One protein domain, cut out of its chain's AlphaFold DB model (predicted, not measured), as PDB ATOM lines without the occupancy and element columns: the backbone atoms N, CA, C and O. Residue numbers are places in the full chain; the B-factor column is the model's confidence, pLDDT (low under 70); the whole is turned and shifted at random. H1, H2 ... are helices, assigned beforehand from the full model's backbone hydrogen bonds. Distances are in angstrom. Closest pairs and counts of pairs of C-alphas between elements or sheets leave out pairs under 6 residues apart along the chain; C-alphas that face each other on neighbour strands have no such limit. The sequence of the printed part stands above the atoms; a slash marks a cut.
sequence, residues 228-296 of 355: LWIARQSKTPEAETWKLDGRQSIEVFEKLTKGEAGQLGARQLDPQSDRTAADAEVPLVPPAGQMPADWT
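AT A GLANCE: This is residues 228 to 296 of the 355 residues of an uncharacterized protein of Planctomycetes bacterium (UniProt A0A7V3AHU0). This is a domain of little regular structure, mostly loops: helix H2, with the single turn H1 near it, sits beside a narrow loop, residues 232 to 246, that runs out and folds back. The long last stretch, residues 258 to 296, makes a loop at one end of the domain and passes to the other, where residues 288 to 293 stick out. The printed part has 69 residues, with two named helices, H1 then H2, holding 15 of them, and no named strand; the class is all helix. It is only just compact, close to loose, with a radius of gyration of the C-alphas of 12.8 A, and only just elongated, spanning 38 by 25 by 19 A.

HOW THE PARTS SIT: H2, residues 247 to 257, is close to but not clearly touching H1, residues 228 to 231; their closest C-alphas, of Ser 249 and Trp 229, are 6.2 A apart. In H2 every O i to N i+4 pair is within hydrogen-bond range; H1 is too short for such a pair. Residues 234 to 235 pair with residues 242 to 243, antiparallel.

IN THESE COORDINATES: H2 measures 15.5 A, from C-alpha 247 at (76.327, -0.361, 10.938) to C-alpha 257 at (91.488, 1.525, 13.364). H1 measures 5.0 A and begins at C-alpha 228, (82.034, -12.043, 14.791).

THE WHOLE: The C-alphas farthest apart, of Glu 260 and Gly 289, are 38.2 A apart. The printed part has no cut, and the link from H1 to H2 is long. Residues 237 to 239 have pLDDT under 70.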
ATOM      1  N   LEU A 228      82.905 -12.469  15.886       96.94
ATOM      2  CA  LEU A 228      82.034 -12.043  14.791       96.94
ATOM      3  C   LEU A 228      82.577 -10.800  14.087       96.94
ATOM      4  O   LEU A 228      82.680 -10.783  12.863       96.94
ATOM      5  N   TRP A 229      82.970  -9.770  14.837       97.38
ATOM      6  CA  TRP A 229      83.510  -8.549  14.244       97.38
ATOM      7  C   TRP A 229      84.810  -8.793  13.472       97.38
ATOM      8  O   TRP A 229      85.002  -8.230  12.392       97.38
ATOM      9  N   ILE A 230      85.698  -9.649  13.985       95.56
ATOM     10  CA  ILE A 230      86.907 -10.060  13.263       95.56
ATOM     11  C   ILE A 230      86.522 -10.806  11.986       95.56
ATOM     12  O   ILE A 230      86.994 -10.448  10.909       95.56
ATOM     13  N   ALA A 231      85.632 -11.789  12.095       95.25
ATOM     14  CA  ALA A 231      85.253 -12.669  11.001       95.25
ATOM     15  C   ALA A 231      84.404 -11.978   9.918       95.25
ATOM     16  O   ALA A 231      84.252 -12.535   8.836       95.25
ATOM     17  N   ARG A 232      83.841 -10.788  10.156       95.38
ATOM     18  CA  ARG A 232      83.138  -9.992   9.127       95.38
ATOM     19  C   ARG A 232      84.079  -9.201   8.215       95.38
ATOM     20  O   ARG A 232      83.631  -8.653   7.214       95.38
ATOM     21  N   GLN A 233      85.358  -9.096   8.569       94.56
ATOM     22  CA  GLN A 233      86.331  -8.302   7.822       94.56
ATOM     23  C   GLN A 233      86.994  -9.132   6.724       94.56
ATOM     24  O   GLN A 233      87.457 -10.243   6.985       94.56
ATOM     25  N   SER A 234      87.155  -8.537   5.546       92.56
ATOM     26  CA  SER A 234      87.960  -9.096   4.458       92.56
ATOM     27  C   SER A 234      88.934  -8.053   3.916       92.56
ATOM     28  O   SER A 234      88.553  -6.906   3.683       92.56
ATOM     29  N   LYS A 235      90.200  -8.430   3.717       89.44
ATOM     30  CA  LYS A 235      91.191  -7.591   3.029       89.44
ATOM     31  C   LYS A 235      90.935  -7.675   1.526       89.44
ATOM     32  O   LYS A 235      90.898  -8.773   0.973       89.44
ATOM     33  N   THR A 236      90.785  -6.534   0.866       81.06
ATOM     34  CA  THR A 236      90.669  -6.483  -0.598       81.06
ATOM     35  C   THR A 236      92.065  -6.574  -1.234       81.06
ATOM     36  O   THR A 236      92.971  -5.870  -0.765       81.06
ATOM     37  N   PRO A 237      92.277  -7.406  -2.271       68.94
ATOM     38  CA  PRO A 237      93.601  -7.629  -2.857       68.94
ATOM     39  C   PRO A 237      94.273  -6.377  -3.443       68.94
ATOM     40  O   PRO A 237      95.499  -6.293  -3.432       68.94
ATOM     41  N   GLU A 238      93.501  -5.407  -3.940       66.62
ATOM     42  CA  GLU A 238      94.017  -4.337  -4.804       66.62
ATOM     43  C   GLU A 238      94.462  -3.064  -4.061       66.62
ATOM     44  O   GLU A 238      95.330  -2.351  -4.563       66.62
ATOM     45  N   ALA A 239      93.890  -2.752  -2.890       61.81
ATOM     46  CA  ALA A 239      94.007  -1.419  -2.271       61.81
ATOM     47  C   ALA A 239      94.498  -1.405  -0.809       61.81
ATOM     48  O   ALA A 239      94.528  -0.349  -0.181       61.81
ATOM     49  N   GLU A 240      94.862  -2.561  -0.240       78.56
ATOM     50  CA  GLU A 240      95.164  -2.717   1.198       78.56
ATOM     51  C   GLU A 240      94.066  -2.196   2.155       78.56
ATOM     52  O   GLU A 240      94.298  -2.017   3.355       78.56
ATOM     53  N   THR A 241      92.853  -1.993   1.641       90.94
ATOM     54  CA  THR A 241      91.652  -1.629   2.389       90.94
ATOM     55  C   THR A 241      90.975  -2.862   2.985       90.94
ATOM     56  O   THR A 241      91.259  -4.018   2.645       90.94
ATOM     57  N   TRP A 242      90.084  -2.605   3.938       93.56
ATOM     58  CA  TRP A 242      89.296  -3.614   4.628       93.56
ATOM     59  C   TRP A 242      87.823  -3.420   4.302       93.56
ATOM     60  O   TRP A 242      87.221  -2.415   4.681       93.56
ATOM     61  N   LYS A 243      87.242  -4.406   3.625       93.81
ATOM     62  CA  LYS A 243      85.808  -4.498   3.387       93.81
ATOM     63  C   LYS A 243      85.137  -5.056   4.638       93.81
ATOM     64  O   LYS A 243      85.536  -6.095   5.170       93.81
ATOM     65  N   LEU A 244      84.136  -4.327   5.111       95.38
ATOM     66  CA  LEU A 244      83.330  -4.657   6.281       95.38
ATOM     67  C   LEU A 244      81.948  -4.021   6.152       95.38
ATOM     68  O   LEU A 244      81.861  -2.802   6.024       95.38
ATOM     69  N   ASP A 245      80.899  -4.831   6.223       95.94
ATOM     70  CA  ASP A 245      79.508  -4.371   6.226       95.94
ATOM     71  C   ASP A 245      78.924  -4.447   7.637       95.94
ATOM     72  O   ASP A 245      79.422  -5.185   8.494       95.94
ATOM     73  N   GLY A 246      77.860  -3.686   7.880       97.31
ATOM     74  CA  GLY A 246      77.188  -3.641   9.174       97.31
ATOM     75  C   GLY A 246      77.409  -2.314   9.886       97.31
ATOM     76  O   GLY A 246      78.543  -1.863  10.080       97.31
ATOM     77  N   ARG A 247      76.308  -1.679  10.293       95.81
ATOM     78  CA  ARG A 247      76.327  -0.361  10.938       95.81
ATOM     79  C   ARG A 247      77.243  -0.319  12.164       95.81
ATOM     80  O   ARG A 247      78.075   0.584  12.256       95.81
ATOM     81  N   GLN A 248      77.101  -1.270  13.090       96.12
ATOM     82  CA  GLN A 248      77.914  -1.293  14.309       96.12
ATOM     83  C   GLN A 248      79.346  -1.743  14.014       96.12
ATOM     84  O   GLN A 248      80.296  -1.203  14.580       96.12
ATOM     85  N   SER A 249      79.529  -2.699  13.104       97.62
ATOM     86  CA  SER A 249      80.851  -3.205  12.742       97.62
ATOM     87  C   SER A 249      81.726  -2.118  12.120       97.62
ATOM     88  O   SER A 249      82.896  -2.002  12.498       97.62
ATOM     89  N   ILE A 250      81.167  -1.277  11.243       97.94
ATOM     90  CA  ILE A 250      81.870  -0.122  10.667       97.94
ATOM     91  C   ILE A 250      82.164   0.940  11.732       97.94
ATOM     92  O   ILE A 250      83.286   1.437  11.781       97.94
ATOM     93  N   GLU A 251      81.210   1.262  12.612       97.31
ATOM     94  CA  GLU A 251      81.438   2.204  13.722       97.31
ATOM     95  C   GLU A 251      82.633   1.768  14.586       97.31
ATOM     96  O   GLU A 251      83.547   2.555  14.845       97.31
ATOM     97  N   VAL A 252      82.663   0.492  14.986       98.06
ATOM     98  CA  VAL A 252      83.767  -0.087  15.763       98.06
ATOM     99  C   VAL A 252      85.067  -0.075  14.959       98.06
ATOM    100  O   VAL A 252      86.119   0.268  15.499       98.06
ATOM    101  N   PHE A 253      85.022  -0.400  13.667       97.38
ATOM    102  CA  PHE A 253      86.207  -0.376  12.812       97.38
ATOM    103  C   PHE A 253      86.830   1.010  12.733       97.38
ATOM    104  O   PHE A 253      88.032   1.153  12.964       97.38
ATOM    105  N   GLU A 254      86.032   2.038  12.471       96.38
ATOM    106  CA  GLU A 254      86.514   3.415  12.430       96.38
ATOM    107  C   GLU A 254      87.057   3.843  13.792       96.38
ATOM    108  O   GLU A 254      88.161   4.383  13.869       96.38
ATOM    109  N   LYS A 255      86.336   3.538  14.876       97.12
ATOM    110  CA  LYS A 255      86.771   3.867  16.235       97.12
ATOM    111  C   LYS A 255      88.132   3.256  16.566       97.12
ATOM    112  O   LYS A 255      89.005   3.939  17.102       97.12
ATOM    113  N   LEU A 256      88.322   1.978  16.247       96.75
ATOM    114  CA  LEU A 256      89.516   1.242  16.644       96.75
ATOM    115  C   LEU A 256      90.679   1.427  15.672       96.75
ATOM    116  O   LEU A 256      91.828   1.316  16.090       96.75
ATOM    117  N   THR A 257      90.439   1.672  14.388       95.19
ATOM    118  CA  THR A 257      91.488   1.525  13.364       95.19
ATOM    119  C   THR A 257      91.723   2.763  12.513       95.19
ATOM    120  O   THR A 257      92.752   2.832  11.846       95.19
ATOM    121  N   LYS A 258      90.844   3.774  12.554       92.62
ATOM    122  CA  LYS A 258      91.062   5.017  11.805       92.62
ATOM    123  C   LYS A 258      92.381   5.647  12.230       92.62
ATOM    124  O   LYS A 258      92.591   5.853  13.418       92.62
ATOM    125  N   GLY A 259      93.241   5.987  11.280       90.69
ATOM    126  CA  GLY A 259      94.542   6.616  11.505       90.69
ATOM    127  C   GLY A 259      95.180   7.035  10.185       90.69
ATOM    128  O   GLY A 259      94.597   6.816   9.121       90.69
ATOM    129  N   GLU A 260      96.358   7.650  10.253       88.00
ATOM    130  CA  GLU A 260      97.115   8.011   9.052       88.00
ATOM    131  C   GLU A 260      97.608   6.749   8.329       88.00
ATOM    132  O   GLU A 260      97.916   5.732   8.955       88.00
ATOM    133  N   ALA A 261      97.657   6.787   6.996       84.81
ATOM    134  CA  ALA A 261      98.137   5.657   6.206       84.81
ATOM    135  C   ALA A 261      99.595   5.317   6.569       84.81
ATOM    136  O   ALA A 261     100.428   6.207   6.726       84.81
ATOM    137  N   GLY A 262      99.898   4.025   6.724       84.19
ATOM    138  CA  GLY A 262     101.221   3.546   7.150       84.19
ATOM    139  C   GLY A 262     101.489   3.640   8.656       84.19
ATOM    140  O   GLY A 262     102.482   3.092   9.134       84.19
ATOM    141  N   GLN A 263     100.607   4.272   9.435       90.81
ATOM    142  CA  GLN A 263     100.726   4.296  10.888       90.81
ATOM    143  C   GLN A 263     100.429   2.907  11.480       90.81
ATOM    144  O   GLN A 263      99.426   2.276  11.144       90.81
ATOM    145  N   LEU A 264     101.258   2.444  12.422       90.56
ATOM    146  CA  LEU A 264     101.050   1.156  13.089       90.56
ATOM    147  C   LEU A 264      99.658   1.078  13.743       90.56
ATOM    148  O   LEU A 264      99.276   1.946  14.535       90.56
ATOM    149  N   GLY A 265      98.917   0.020  13.411       90.25
ATOM    150  CA  GLY A 265      97.555  -0.230  13.887       90.25
ATOM    151  C   GLY A 265      96.454   0.469  13.080       90.25
ATOM    152  O   GLY A 265      95.280   0.135  13.271       90.25
ATOM    153  N   ALA A 266      96.802   1.391  12.175       93.88
ATOM    154  CA  ALA A 266      95.831   2.055  11.315       93.88
ATOM    155  C   ALA A 266      95.361   1.137  10.180       93.88
ATOM    156  O   ALA A 266      96.140   0.367   9.615       93.88
ATOM    157  N   ARG A 267      94.073   1.219   9.839       93.00
ATOM    158  CA  ARG A 267      93.465   0.508   8.708       93.00
ATOM    159  C   ARG A 267      92.519   1.444   7.964       93.00
ATOM    160  O   ARG A 267      91.934   2.343   8.564       93.00
ATOM    161  N   GLN A 268      92.377   1.222   6.661       92.50
ATOM    162  CA  GLN A 268      91.462   1.978   5.806       92.50
ATOM    163  C   GLN A 268      90.229   1.130   5.494       92.50
ATOM    164  O   GLN A 268      90.365  -0.041   5.136       92.50
ATOM    165  N   LEU A 269      89.044   1.716   5.662       94.06
ATOM    166  CA  LEU A 269      87.782   1.081   5.294       94.06
ATOM    167  C   LEU A 269      87.625   1.138   3.773       94.06
ATOM    168  O   LEU A 269      87.893   2.173   3.161       94.06
ATOM    169  N   ASP A 270      87.190   0.038   3.175       93.44
ATOM    170  CA  ASP A 270      86.907   0.002   1.749       93.44
ATOM    171  C   ASP A 270      85.680   0.873   1.401       93.44
ATOM    172  O   ASP A 270      84.655   0.758   2.076       93.44
ATOM    173  N   PRO A 271      85.718   1.722   0.355       92.38
ATOM    174  CA  PRO A 271      84.564   2.531  -0.051       92.38
ATOM    175  C   PRO A 271      83.317   1.724  -0.424       92.38
ATOM    176  O   PRO A 271      82.216   2.273  -0.421       92.38
ATOM    177  N   GLN A 272      83.469   0.441  -0.760       92.62
ATOM    178  CA  GLN A 272      82.347  -0.443  -1.056       92.62
ATOM    179  C   GLN A 272      81.632  -0.935   0.207       92.62
ATOM    180  O   GLN A 272      80.590  -1.573   0.074       92.62
ATOM    181  N   SER A 273      82.161  -0.702   1.412       95.31
ATOM    182  CA  SER A 273      81.513  -1.054   2.683       95.31
ATOM    183  C   SER A 273      80.118  -0.441   2.840       95.31
ATOM    184  O   SER A 273      79.918   0.755   2.638       95.31
ATOM    185  N   ASP A 274      79.156  -1.254   3.270       96.44
ATOM    186  CA  ASP A 274      77.758  -0.875   3.451       96.44
ATOM    187  C   ASP A 274      77.434  -0.632   4.933       96.44
ATOM    188  O   ASP A 274      77.286  -1.552   5.743       96.44
ATOM    189  N   ARG A 275      77.285   0.651   5.285       96.00
ATOM    190  CA  ARG A 275      76.895   1.111   6.632       96.00
ATOM    191  C   ARG A 275      75.401   0.962   6.917       96.00
ATOM    192  O   ARG A 275      74.983   1.120   8.063       96.00
ATOM    193  N   THR A 276      74.592   0.700   5.900       95.88
ATOM    194  CA  THR A 276      73.142   0.534   6.042       95.88
ATOM    195  C   THR A 276      72.748  -0.913   6.320       95.88
ATOM    196  O   THR A 276      71.681  -1.152   6.889       95.88
ATOM    197  N   ALA A 277      73.627  -1.866   5.997       96.06
ATOM    198  CA  ALA A 277      73.441  -3.273   6.304       96.06
ATOM    199  C   ALA A 277      73.363  -3.542   7.819       96.06
ATOM    200  O   ALA A 277      73.970  -2.852   8.648       96.06
ATOM    201  N   ALA A 278      72.629  -4.597   8.175       95.44
ATOM    202  CA  ALA A 278      72.676  -5.169   9.513       95.44
ATOM    203  C   ALA A 278      73.995  -5.925   9.732       95.44
ATOM    204  O   ALA A 278      74.574  -6.484   8.801       95.44
ATOM    205  N   ASP A 279      74.456  -5.967  10.978       96.25
ATOM    206  CA  ASP A 279      75.626  -6.743  11.378       96.25
ATOM    207  C   ASP A 279      75.351  -8.251  11.237       96.25
ATOM    208  O   ASP A 279      74.582  -8.831  12.002       96.25
ATOM    209  N   ALA A 280      75.961  -8.886  10.234       94.62
ATOM    210  CA  ALA A 280      75.631 -10.255   9.839       94.62
ATOM    211  C   ALA A 280      76.149 -11.324  10.817       94.62
ATOM    212  O   ALA A 280      77.256 -11.228  11.348       94.62
ATOM    213  N   GLU A 281      75.391 -12.399  11.006       94.81
ATOM    214  CA  GLU A 281      75.924 -13.645  11.565       94.81
ATOM    215  C   GLU A 281      76.800 -14.332  10.518       94.81
ATOM    216  O   GLU A 281      76.395 -14.482   9.363       94.81
ATOM    217  N   VAL A 282      78.019 -14.713  10.901       93.94
ATOM    218  CA  VAL A 282      79.006 -15.268   9.969       93.94
ATOM    219  C   VAL A 282      79.755 -16.443  10.603       93.94
ATOM    220  O   VAL A 282      79.972 -16.440  11.816       93.94
ATOM    221  N   PRO A 283      80.201 -17.443   9.817       93.25
ATOM    222  CA  PRO A 283      80.967 -18.565  10.357       93.25
ATOM    223  C   PRO A 283      82.247 -18.093  11.058       93.25
ATOM    224  O   PRO A 283      82.994 -17.300  10.484       93.25
ATOM    225  N   LEU A 284      82.510 -18.583  12.272       93.69
ATOM    226  CA  LEU A 284      83.695 -18.206  13.058       93.69
ATOM    227  C   LEU A 284      84.917 -19.080  12.760       93.69
ATOM    228  O   LEU A 284      86.051 -18.634  12.919       93.69
ATOM    229  N   VAL A 285      84.676 -20.312  12.312       91.25
ATOM    230  CA  VAL A 285      85.715 -21.304  12.030       91.25
ATOM    231  C   VAL A 285      85.765 -21.579  10.531       91.25
ATOM    232  O   VAL A 285      84.707 -21.762   9.918       91.25
ATOM    233  N   PRO A 286      86.967 -21.605   9.929       87.31
ATOM    234  CA  PRO A 286      87.128 -22.014   8.543       87.31
ATOM    235  C   PRO A 286      86.649 -23.452   8.310       87.31
ATOM    236  O   PRO A 286      86.896 -24.322   9.145       87.31
ATOM    237  N   PRO A 287      86.003 -23.750   7.172       87.44
ATOM    238  CA  PRO A 287      85.617 -25.116   6.850       87.44
ATOM    239  C   PRO A 287      86.850 -26.016   6.709       87.44
ATOM    240  O   PRO A 287      87.910 -25.588   6.247       87.44
ATOM    241  N   ALA A 288      86.699 -27.288   7.075       86.50
ATOM    242  CA  ALA A 288      87.734 -28.285   6.839       86.50
ATOM    243  C   ALA A 288      87.906 -28.546   5.329       86.50
ATOM    244  O   ALA A 288      86.928 -28.672   4.595       86.50
ATOM    245  N   GLY A 289      89.154 -28.691   4.874       86.88
ATOM    246  CA  GLY A 289      89.474 -29.026   3.483       86.88
ATOM    247  C   GLY A 289      89.747 -27.805   2.603       86.88
ATOM    248  O   GLY A 289      90.464 -26.890   3.005       86.88
ATOM    249  N   GLN A 290      89.254 -27.830   1.361       85.12
ATOM    250  CA  GLN A 290      89.499 -26.750   0.404       85.12
ATOM    251  C   GLN A 290      88.747 -25.485   0.826       85.12
ATOM    252  O   GLN A 290      87.526 -25.505   0.968       85.12
ATOM    253  N   MET A 291      89.487 -24.387   0.978       87.06
ATOM    254  CA  MET A 291      88.921 -23.094   1.352       87.06
ATOM    255  C   MET A 291      87.976 -22.581   0.249       87.06
ATOM    256  O   MET A 291      88.418 -22.431  -0.896       87.06
ATOM    257  N   PRO A 292      86.698 -22.305   0.562       86.25
ATOM    258  CA  PRO A 292      85.761 -21.714  -0.386       86.25
ATOM    259  C   PRO A 292      86.182 -20.308  -0.836       86.25
ATOM    260  O   PRO A 292      86.907 -19.600  -0.136       86.25
ATOM    261  N   ALA A 293      85.699 -19.876  -2.003       83.94
ATOM    262  CA  ALA A 293      86.085 -18.591  -2.587       83.94
ATOM    263  C   ALA A 293      85.686 -17.382  -1.717       83.94
ATOM    264  O   ALA A 293      86.446 -16.419  -1.645       83.94
ATOM    265  N   ASP A 294      84.555 -17.448  -1.012       81.00
ATOM    266  CA  ASP A 294      84.045 -16.409  -0.101       81.00
ATOM    267  C   ASP A 294      84.873 -16.248   1.188       81.00
ATOM    268  O   ASP A 294      84.732 -15.254   1.900       81.00
ATOM    269  N   TRP A 295      85.788 -17.179   1.470       85.94
ATOM    270  CA  TRP A 295      86.790 -17.048   2.532       85.94
ATOM    271  C   TRP A 295      88.090 -16.381   2.065       85.94
ATOM    272  O   TRP A 295      88.955 -16.070   2.886       85.94
ATOM    273  N   THR A 296      88.251 -16.133   0.764       84.38
ATOM    274  CA  THR A 296      89.444 -15.462   0.230       84.38
ATOM    275  C   THR A 296      89.540 -14.042   0.785       84.38
ATOM    276  O   THR A 296      88.598 -13.263   0.691       84.38
TER     277      THR A 296